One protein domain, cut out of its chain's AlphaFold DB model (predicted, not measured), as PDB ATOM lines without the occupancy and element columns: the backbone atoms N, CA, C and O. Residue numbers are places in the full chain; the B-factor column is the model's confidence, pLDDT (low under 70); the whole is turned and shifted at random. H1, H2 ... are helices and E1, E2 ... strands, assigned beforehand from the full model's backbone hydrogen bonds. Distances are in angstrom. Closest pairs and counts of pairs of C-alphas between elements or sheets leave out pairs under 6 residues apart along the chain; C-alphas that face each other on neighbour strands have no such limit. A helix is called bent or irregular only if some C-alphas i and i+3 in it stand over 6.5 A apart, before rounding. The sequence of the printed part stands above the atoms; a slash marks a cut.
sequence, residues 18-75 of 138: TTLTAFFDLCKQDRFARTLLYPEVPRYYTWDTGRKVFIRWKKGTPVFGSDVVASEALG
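AT A GLANCE: This is residues 18 to 75 of the 138 residues of an uncharacterized protein of Araneus ventricosus (UniProt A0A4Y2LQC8). A small two-stranded hairpin, E1 and E2, has the helix H1 packed on it, chiefly on E2, while the short helix H2 leads directly into E1 and sits at the end of the hairpin away from its turn. From the end of E2 a long stretch with no named element, residues 57 to 75, folds back on itself as a loop, so that the hairpin's turn at Gly 50 and the loop's tip at Gly 65 mark the two far ends of the domain. The printed part has 58 residues, with two named helices and two named strands in the order H1, H2, E1, E2; the sheet, in the order E1 - E2, is antiparallel. The class is mixed, helices and strands, with under half of the residues in named elements. The whole is compact, with a radius of gyration of the C-alphas of 10.7 A, and rounded, spanning 29 by 20 by 17 A.

HOW THE PARTS SIT: E1, residues 45 to 48, and E2, residues 53 to 56, form an antiparallel hairpin with 140 degrees between their directions. N 46 and O 55 are within hydrogen-bond range at 2.8 A, as are N 55 and O 46 at 2.9 A. H1, residues 19 to 29, has 7 pairs of C-alphas within 8 A of E2, the closest being those of Ala 22 and Val 53, 5.7 A apart. The closest C-alphas of H1 and E1 are those of Thr 19 and Trp 47, 7.9 A apart. H2, residues 38 to 44, comes closest to E2 with the C-alphas of Tyr 44 and Arg 56, 6.0 A apart. H1 and H2 are close but not clearly touching, with the C-alphas of Phe 23 and Tyr 38 closest at 7.5 A. They run the same way at a steep tilt of 68 degrees, only just short of about perpendicular. Every O i to N i+4 pair of H1 is within hydrogen-bond range; in H2 it is 0 of 3, beside 3 of 4 O i to N i+3 pairs.

IN THESE COORDINATES: H1 begins at C-alpha 19, (64.828, 80.040, 41.773), and is 15.2 A long. H2 is 10.9 A long and only just irregular: C-alphas 39 and 42 are 6.9 A apart. E1 begins at C-alpha 45, (55.455, 81.285, 48.736), and is 9.5 A long. E2, 9.9 A long, ends at C-alpha 56, (52.492, 78.146, 49.330).

THE WHOLE: The two C-alphas farthest apart are those of Gly 50 and Gly 65, at 30.6 A. Within residues 57 to 75, residues 61 to 62 pair antiparallel with residues 69 to 70. The links from H2 to E1 and from E1 to E2 are tight, and that from H1 to H2 is short. The printed part has no cut. Its mean pLDDT is 91.8, with residues 74 to 75 under 70.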
ATOM      1  N   THR A  18      67.021  76.816  38.832       86.94
ATOM      2  CA  THR A  18      67.252  78.035  39.601       86.94
ATOM      3  C   THR A  18      65.944  78.478  40.248       86.94
ATOM      4  O   THR A  18      64.860  78.002  39.904       86.94
ATOM      5  N   THR A  19      66.023  79.412  41.194       89.81
ATOM      6  CA  THR A  19      64.828  80.040  41.773       89.81
ATOM      7  C   THR A  19      64.003  80.765  40.709       89.81
ATOM      8  O   THR A  19      62.778  80.712  40.748       89.81
ATOM      9  N   LEU A  20      64.650  81.366  39.705       89.69
ATOM     10  CA  LEU A  20      63.962  82.036  38.605       89.69
ATOM     11  C   LEU A  20      63.223  81.050  37.686       89.69
ATOM     12  O   LEU A  20      62.049  81.257  37.392       89.69
ATOM     13  N   THR A  21      63.855  79.946  37.273       91.62
ATOM     14  CA  THR A  21      63.158  78.961  36.426       91.62
ATOM     15  C   THR A  21      62.036  78.251  37.182       91.62
ATOM     16  O   THR A  21      60.977  77.994  36.615       91.62
ATOM     17  N   ALA A  22      62.199  78.027  38.489       94.12
ATOM     18  CA  ALA A  22      61.118  77.536  39.336       94.12
ATOM     19  C   ALA A  22      59.964  78.544  39.493       94.12
ATOM     20  O   ALA A  22      58.815  78.124  39.617       94.12
ATOM     21  N   PHE A  23      60.231  79.853  39.458       94.56
ATOM     22  CA  PHE A  23      59.175  80.870  39.430       94.56
ATOM     23  C   PHE A  23      58.377  80.825  38.126       94.56
ATOM     24  O   PHE A  23      57.150  80.893  38.165       94.56
ATOM     25  N   PHE A  24      59.035  80.629  36.983       95.50
ATOM     26  CA  PHE A  24      58.333  80.439  35.713       95.50
ATOM     27  C   PHE A  24      57.418  79.217  35.744       95.50
ATOM     28  O   PHE A  24      56.272  79.284  35.303       95.50
ATOM     29  N   ASP A  25      57.896  78.107  36.303       96.00
ATOM     30  CA  ASP A  25      57.081  76.903  36.455       96.00
ATOM     31  C   ASP A  25      55.918  77.107  37.429       96.00
ATOM     32  O   ASP A  25      54.810  76.643  37.155       96.00
ATOM     33  N   LEU A  26      56.141  77.846  38.520       96.56
ATOM     34  CA  LEU A  26      55.078  78.253  39.433       96.56
ATOM     35  C   LEU A  26      54.012  79.068  38.687       96.56
ATOM     36  O   LEU A  26      52.829  78.760  38.795       96.56
ATOM     37  N   CYS A  27      54.418  80.045  37.874       96.88
ATOM     38  CA  CYS A  27      53.498  80.848  37.072       96.88
ATOM     39  C   CYS A  27      52.739  80.001  36.047       96.88
ATOM     40  O   CYS A  27      51.565  80.255  35.797       96.88
ATOM     41  N   LYS A  28      53.338  78.953  35.468       96.50
ATOM     42  CA  LYS A  28      52.605  78.039  34.572       96.50
ATOM     43  C   LYS A  28      51.476  77.313  35.305       96.50
ATOM     44  O   LYS A  28      50.402  77.158  34.725       96.50
ATOM     45  N   GLN A  29      51.707  76.900  36.548       95.75
ATOM     46  CA  GLN A  29      50.826  75.998  37.297       95.75
ATOM     47  C   GLN A  29      49.792  76.726  38.166       95.75
ATOM     48  O   GLN A  29      48.672  76.245  38.313       95.75
ATOM     49  N   ASP A  30      50.145  77.881  38.726       95.94
ATOM     50  CA  ASP A  30      49.339  78.588  39.719       95.94
ATOM     51  C   ASP A  30      48.861  79.942  39.178       95.94
ATOM     52  O   ASP A  30      49.654  80.835  38.868       95.94
ATOM     53  N   ARG A  31      47.535  80.112  39.082       95.62
ATOM     54  CA  ARG A  31      46.921  81.364  38.614       95.62
ATOM     55  C   ARG A  31      47.215  82.539  39.541       95.62
ATOM     56  O   ARG A  31      47.361  83.647  39.039       95.62
ATOM     57  N   PHE A  32      47.322  82.310  40.850       96.19
ATOM     58  CA  PHE A  32      47.660  83.367  41.799       96.19
ATOM     59  C   PHE A  32      49.103  83.833  41.597       96.19
ATOM     60  O   PHE A  32      49.370  85.027  41.559       96.19
ATOM     61  N   ALA A  33      50.038  82.915  41.346       96.12
ATOM     62  CA  ALA A  33      51.418  83.296  41.055       96.12
ATOM     63  C   ALA A  33      51.543  84.172  39.797       96.12
ATOM     64  O   ALA A  33      52.395  85.057  39.756       96.12
ATOM     65  N   ARG A  34      50.657  83.996  38.802       96.75
ATOM     66  CA  ARG A  34      50.638  84.853  37.604       96.75
ATOM     67  C   ARG A  34      50.295  86.313  37.896       96.75
ATOM     68  O   ARG A  34      50.587  87.175  37.073       96.75
ATOM     69  N   THR A  35      49.678  86.611  39.038       96.25
ATOM     70  CA  THR A  35      49.346  87.991  39.418       96.25
ATOM     71  C   THR A  35      50.491  88.705  40.131       96.25
ATOM     72  O   THR A  35      50.355  89.889  40.438       96.25
ATOM     73  N   LEU A  36      51.593  88.001  40.410       95.25
ATOM     74  CA  LEU A  36      52.707  88.490  41.214       95.25
ATOM     75  C   LEU A  36      53.903  88.898  40.358       95.25
ATOM     76  O   LEU A  36      54.226  88.266  39.346       95.25
ATOM     77  N   LEU A  37      54.603  89.924  40.825       94.69
ATOM     78  CA  LEU A  37      55.985  90.210  40.463       94.69
ATOM     79  C   LEU A  37      56.913  89.241  41.203       94.69
ATOM     80  O   LEU A  37      56.614  88.788  42.311       94.69
ATOM     81  N   TYR A  38      58.091  88.974  40.643       92.75
ATOM     82  CA  TYR A  38      59.089  88.132  41.308       92.75
ATOM     83  C   TYR A  38      59.428  88.560  42.757       92.75
ATOM     84  O   TYR A  38      59.441  87.690  43.630       92.75
ATOM     85  N   PRO A  39      59.659  89.856  43.080       90.88
ATOM     86  CA  PRO A  39      59.913  90.293  44.459       90.88
ATOM     87  C   PRO A  39      58.732  90.093  45.423       90.88
ATOM     88  O   PRO A  39      58.942  90.087  46.633       90.88
ATOM     89  N   GLU A  40      57.508  89.912  44.923       92.25
ATOM     90  CA  GLU A  40      56.318  89.680  45.753       92.25
ATOM     91  C   GLU A  40      56.152  88.200  46.125       92.25
ATOM     92  O   GLU A  40      55.490  87.880  47.112       92.25
ATOM     93  N   VAL A  41      56.781  87.282  45.379       93.06
ATOM     94  CA  VAL A  41      56.662  85.828  45.582       93.06
ATOM     95  C   VAL A  41      56.962  85.397  47.022       93.06
ATOM     96  O   VAL A  41      56.146  84.652  47.569       93.06
ATOM     97  N   PRO A  42      58.037  85.868  47.694       92.25
ATOM     98  CA  PRO A  42      58.345  85.462  49.069       92.25
ATOM     99  C   PRO A  42      57.244  85.786  50.091       92.25
ATOM    100  O   PRO A  42      57.172  85.149  51.146       92.25
ATOM    101  N   ARG A  43      56.360  86.748  49.787       92.56
ATOM    102  CA  ARG A  43      55.207  87.069  50.637       92.56
ATOM    103  C   ARG A  43      54.182  85.936  50.657       92.56
ATOM    104  O   ARG A  43      53.515  85.761  51.665       92.56
ATOM    105  N   TYR A  44      54.066  85.145  49.594       94.19
ATOM    106  CA  TYR A  44      53.003  84.137  49.438       94.19
ATOM    107  C   TYR A  44      53.530  82.702  49.325       94.19
ATOM    108  O   TYR A  44      52.831  81.740  49.653       94.19
ATOM    109  N   TYR A  45      54.790  82.560  48.925       94.31
ATOM    110  CA  TYR A  45      55.455  81.285  48.736       94.31
ATOM    111  C   TYR A  45      56.796  81.264  49.466       94.31
ATOM    112  O   TYR A  45      57.462  82.285  49.618       94.31
ATOM    113  N   THR A  46      57.222  80.073  49.865       92.69
ATOM    114  CA  THR A  46      58.566  79.817  50.386       92.69
ATOM    115  C   THR A  46      59.316  78.843  49.488       92.69
ATOM    116  O   THR A  46      58.711  78.070  48.743       92.69
ATOM    117  N   TRP A  47      60.643  78.910  49.529       91.81
ATOM    118  CA  TRP A  47      61.518  78.067  48.726       91.81
ATOM    119  C   TRP A  47      61.802  76.742  49.436       91.81
ATOM    120  O   TRP A  47      62.403  76.722  50.510       91.81
ATOM    121  N   ASP A  48      61.413  75.631  48.814       92.44
ATOM    122  CA  ASP A  48      61.840  74.292  49.216       92.44
ATOM    123  C   ASP A  48      63.199  73.994  48.569       92.44
ATOM    124  O   ASP A  48      63.292  73.752  47.363       92.44
ATOM    125  N   THR A  49      64.270  74.021  49.366       89.06
ATOM    126  CA  THR A  49      65.644  73.789  48.891       89.06
ATOM    127  C   THR A  49      65.885  72.359  48.417       89.06
ATOM    128  O   THR A  49      66.715  72.161  47.527       89.06
ATOM    129  N   GLY A  50      65.170  71.375  48.970       90.75
ATOM    130  CA  GLY A  50      65.313  69.967  48.606       90.75
ATOM    131  C   GLY A  50      64.658  69.662  47.264       90.75
ATOM    132  O   GLY A  50      65.262  69.027  46.403       90.75
ATOM    133  N   ARG A  51      63.437  70.165  47.059       91.19
ATOM    134  CA  ARG A  51      62.663  69.954  45.821       91.19
ATOM    135  C   ARG A  51      62.921  71.011  44.747       91.19
ATOM    136  O   ARG A  51      62.503  70.832  43.604       91.19
ATOM    137  N   LYS A  52      63.582  72.114  45.105       91.12
ATOM    138  CA  LYS A  52      63.794  73.292  44.254       91.12
ATOM    139  C   LYS A  52      62.486  73.815  43.650       91.12
ATOM    140  O   LYS A  52      62.377  73.998  42.436       91.12
ATOM    141  N   VAL A  53      61.475  74.008  44.496       94.06
ATOM    142  CA  VAL A  53      60.157  74.543  44.115       94.06
ATOM    143  C   VAL A  53      59.688  75.599  45.099       94.06
ATOM    144  O   VAL A  53      60.073  75.601  46.267       94.06
ATOM    145  N   PHE A  54      58.793  76.462  44.631       94.88
ATOM    146  CA  PHE A  54      57.998  77.307  45.506       94.88
ATOM    147  C   PHE A  54      56.810  76.527  46.059       94.88
ATOM    148  O   PHE A  54      56.075  75.881  45.312       94.88
ATOM    149  N   ILE A  55      56.610  76.612  47.370       94.88
ATOM    150  CA  ILE A  55      55.446  76.059  48.062       94.88
ATOM    151  C   ILE A  55      54.674  77.198  48.721       94.88
ATOM    152  O   ILE A  55      55.274  78.123  49.266       94.88
ATOM    153  N   ARG A  56      53.342  77.148  48.668       95.19
ATOM    154  CA  ARG A  56      52.492  78.146  49.330       95.19
ATOM    155  C   ARG A  56      52.739  78.141  50.836       95.19
ATOM    156  O   ARG A  56      52.941  77.079  51.438       95.19
ATOM    157  N   TRP A  57      52.688  79.317  51.452       93.44
ATOM    158  CA  TRP A  57      52.666  79.407  52.907       93.44
ATOM    159  C   TRP A  57      51.448  78.666  53.473       93.44
ATOM    160  O   TRP A  57      50.362  78.685  52.901       93.44
ATOM    161  N   LYS A  58      51.636  77.994  54.613       90.88
ATOM    162  CA  LYS A  58      50.558  77.284  55.329       90.88
ATOM    163  C   LYS A  58      49.933  78.113  56.450       90.88
ATOM    164  O   LYS A  58      48.867  77.771  56.944       90.88
ATOM    165  N   LYS A  59      50.636  79.151  56.907       91.25
ATOM    166  CA  LYS A  59      50.233  80.038  58.002       91.25
ATOM    167  C   LYS A  59      50.549  81.471  57.601       91.25
ATOM    168  O   LYS A  59      51.620  81.718  57.053       91.25
ATOM    169  N   GLY A  60      49.626  82.377  57.885       92.25
ATOM    170  CA  GLY A  60      49.717  83.779  57.507       92.25
ATOM    171  C   GLY A  60      48.340  84.428  57.493       92.25
ATOM    172  O   GLY A  60      47.357  83.826  57.931       92.25
ATOM    173  N   THR A  61      48.279  85.639  56.962       94.75
ATOM    174  CA  THR A  61      47.044  86.408  56.802       94.75
ATOM    175  C   THR A  61      46.336  85.965  55.517       94.75
ATOM    176  O   THR A  61      46.959  86.018  54.455       94.75
ATOM    177  N   PRO A  62      45.069  85.516  55.555       94.75
ATOM    178  CA  PRO A  62      44.337  85.132  54.350       94.75
ATOM    179  C   PRO A  62      44.264  86.273  53.334       94.75
ATOM    180  O   PRO A  62      44.002  87.422  53.697       94.75
ATOM    181  N   VAL A  63      44.472  85.954  52.059       93.62
ATOM    182  CA  VAL A  63      44.274  86.906  50.966       93.62
ATOM    183  C   VAL A  63      42.823  86.808  50.508       93.62
ATOM    184  O   VAL A  63      42.341  85.735  50.153       93.62
ATOM    185  N   PHE A  64      42.104  87.929  50.539       92.38
ATOM    186  CA  PHE A  64      40.698  87.954  50.147       92.38
ATOM    187  C   PHE A  64      40.516  87.464  48.702       92.38
ATOM    188  O   PHE A  64      41.203  87.925  47.791       92.38
ATOM    189  N   GLY A  65      39.577  86.537  48.497       90.50
ATOM    190  CA  GLY A  65      39.265  85.994  47.173       90.50
ATOM    191  C   GLY A  65      40.251  84.946  46.646       90.50
ATOM    192  O   GLY A  65      40.154  84.581  45.474       90.50
ATOM    193  N   SER A  66      41.176  84.438  47.467       90.06
ATOM    194  CA  SER A  66      42.031  83.304  47.101       90.06
ATOM    195  C   SER A  66      42.187  82.299  48.243       90.06
ATOM    196  O   SER A  66      41.806  82.541  49.387       90.06
ATOM    197  N   ASP A  67      42.745  81.136  47.920       91.50
ATOM    198  CA  ASP A  67      43.115  80.079  48.861       91.50
ATOM    199  C   ASP A  67      44.570  80.224  49.358       91.50
ATOM    200  O   ASP A  67      45.182  79.266  49.839       91.50
ATOM    201  N   VAL A  68      45.145  81.425  49.221       93.75
ATOM    202  CA  VAL A  68      46.537  81.741  49.561       93.75
ATOM    203  C   VAL A  68      46.593  82.603  50.823       93.75
ATOM    204  O   VAL A  68      45.708  83.416  51.093       93.75
ATOM    205  N   VAL A  69      47.665  82.447  51.598       94.56
ATOM    206  CA  VAL A  69      47.965  83.296  52.755       94.56
ATOM    207  C   VAL A  69      49.225  84.121  52.502       94.56
ATOM    208  O   VAL A  69      50.173  83.658  51.866       94.56
ATOM    209  N   ALA A  70      49.236  85.344  53.017       92.94
ATOM    210  CA  ALA A  70      50.391  86.223  53.042       92.94
ATOM    211  C   ALA A  70      51.185  86.022  54.337       92.94
ATOM    212  O   ALA A  70      50.628  86.018  55.436       92.94
ATOM    213  N   SER A  71      52.496  85.885  54.211       90.31
ATOM    214  CA  SER A  71      53.436  85.937  55.320       90.31
ATOM    215  C   SER A  71      53.770  87.390  55.661       90.31
ATOM    216  O   SER A  71      53.977  88.220  54.774       90.31
ATOM    217  N   GLU A  72      53.883  87.677  56.956       83.38
ATOM    218  CA  GLU A  72      54.405  88.950  57.474       83.38
ATOM    219  C   GLU A  72      55.946  89.005  57.427       83.38
ATOM    220  O   GLU A  72      56.555  90.028  57.732       83.38
ATOM    221  N   ALA A  73      56.606  87.908  57.036       73.56
ATOM    222  CA  ALA A  73      58.055  87.875  56.896       73.56
ATOM    223  C   ALA A  73      58.513  88.725  55.699       73.56
ATOM    224  O   ALA A  73      58.110  88.496  54.556       73.56
ATOM    225  N   LEU A  74      59.415  89.676  55.952       65.94
ATOM    226  CA  LEU A  74      60.051  90.468  54.903       65.94
ATOM    227  C   LEU A  74      61.025  89.591  54.103       65.94
ATOM    228  O   LEU A  74      62.064  89.158  54.610       65.94
ATOM    229  N   GLY A  75      60.693  89.331  52.838       64.19
ATOM    230  CA  GLY A  75      61.596  88.673  51.898       64.19
ATOM    231  C   GLY A  75      62.823  89.547  51.626       64.19
ATOM    232  O   GLY A  75      62.695  90.723  51.294       64.19
TER     233      GLY A  75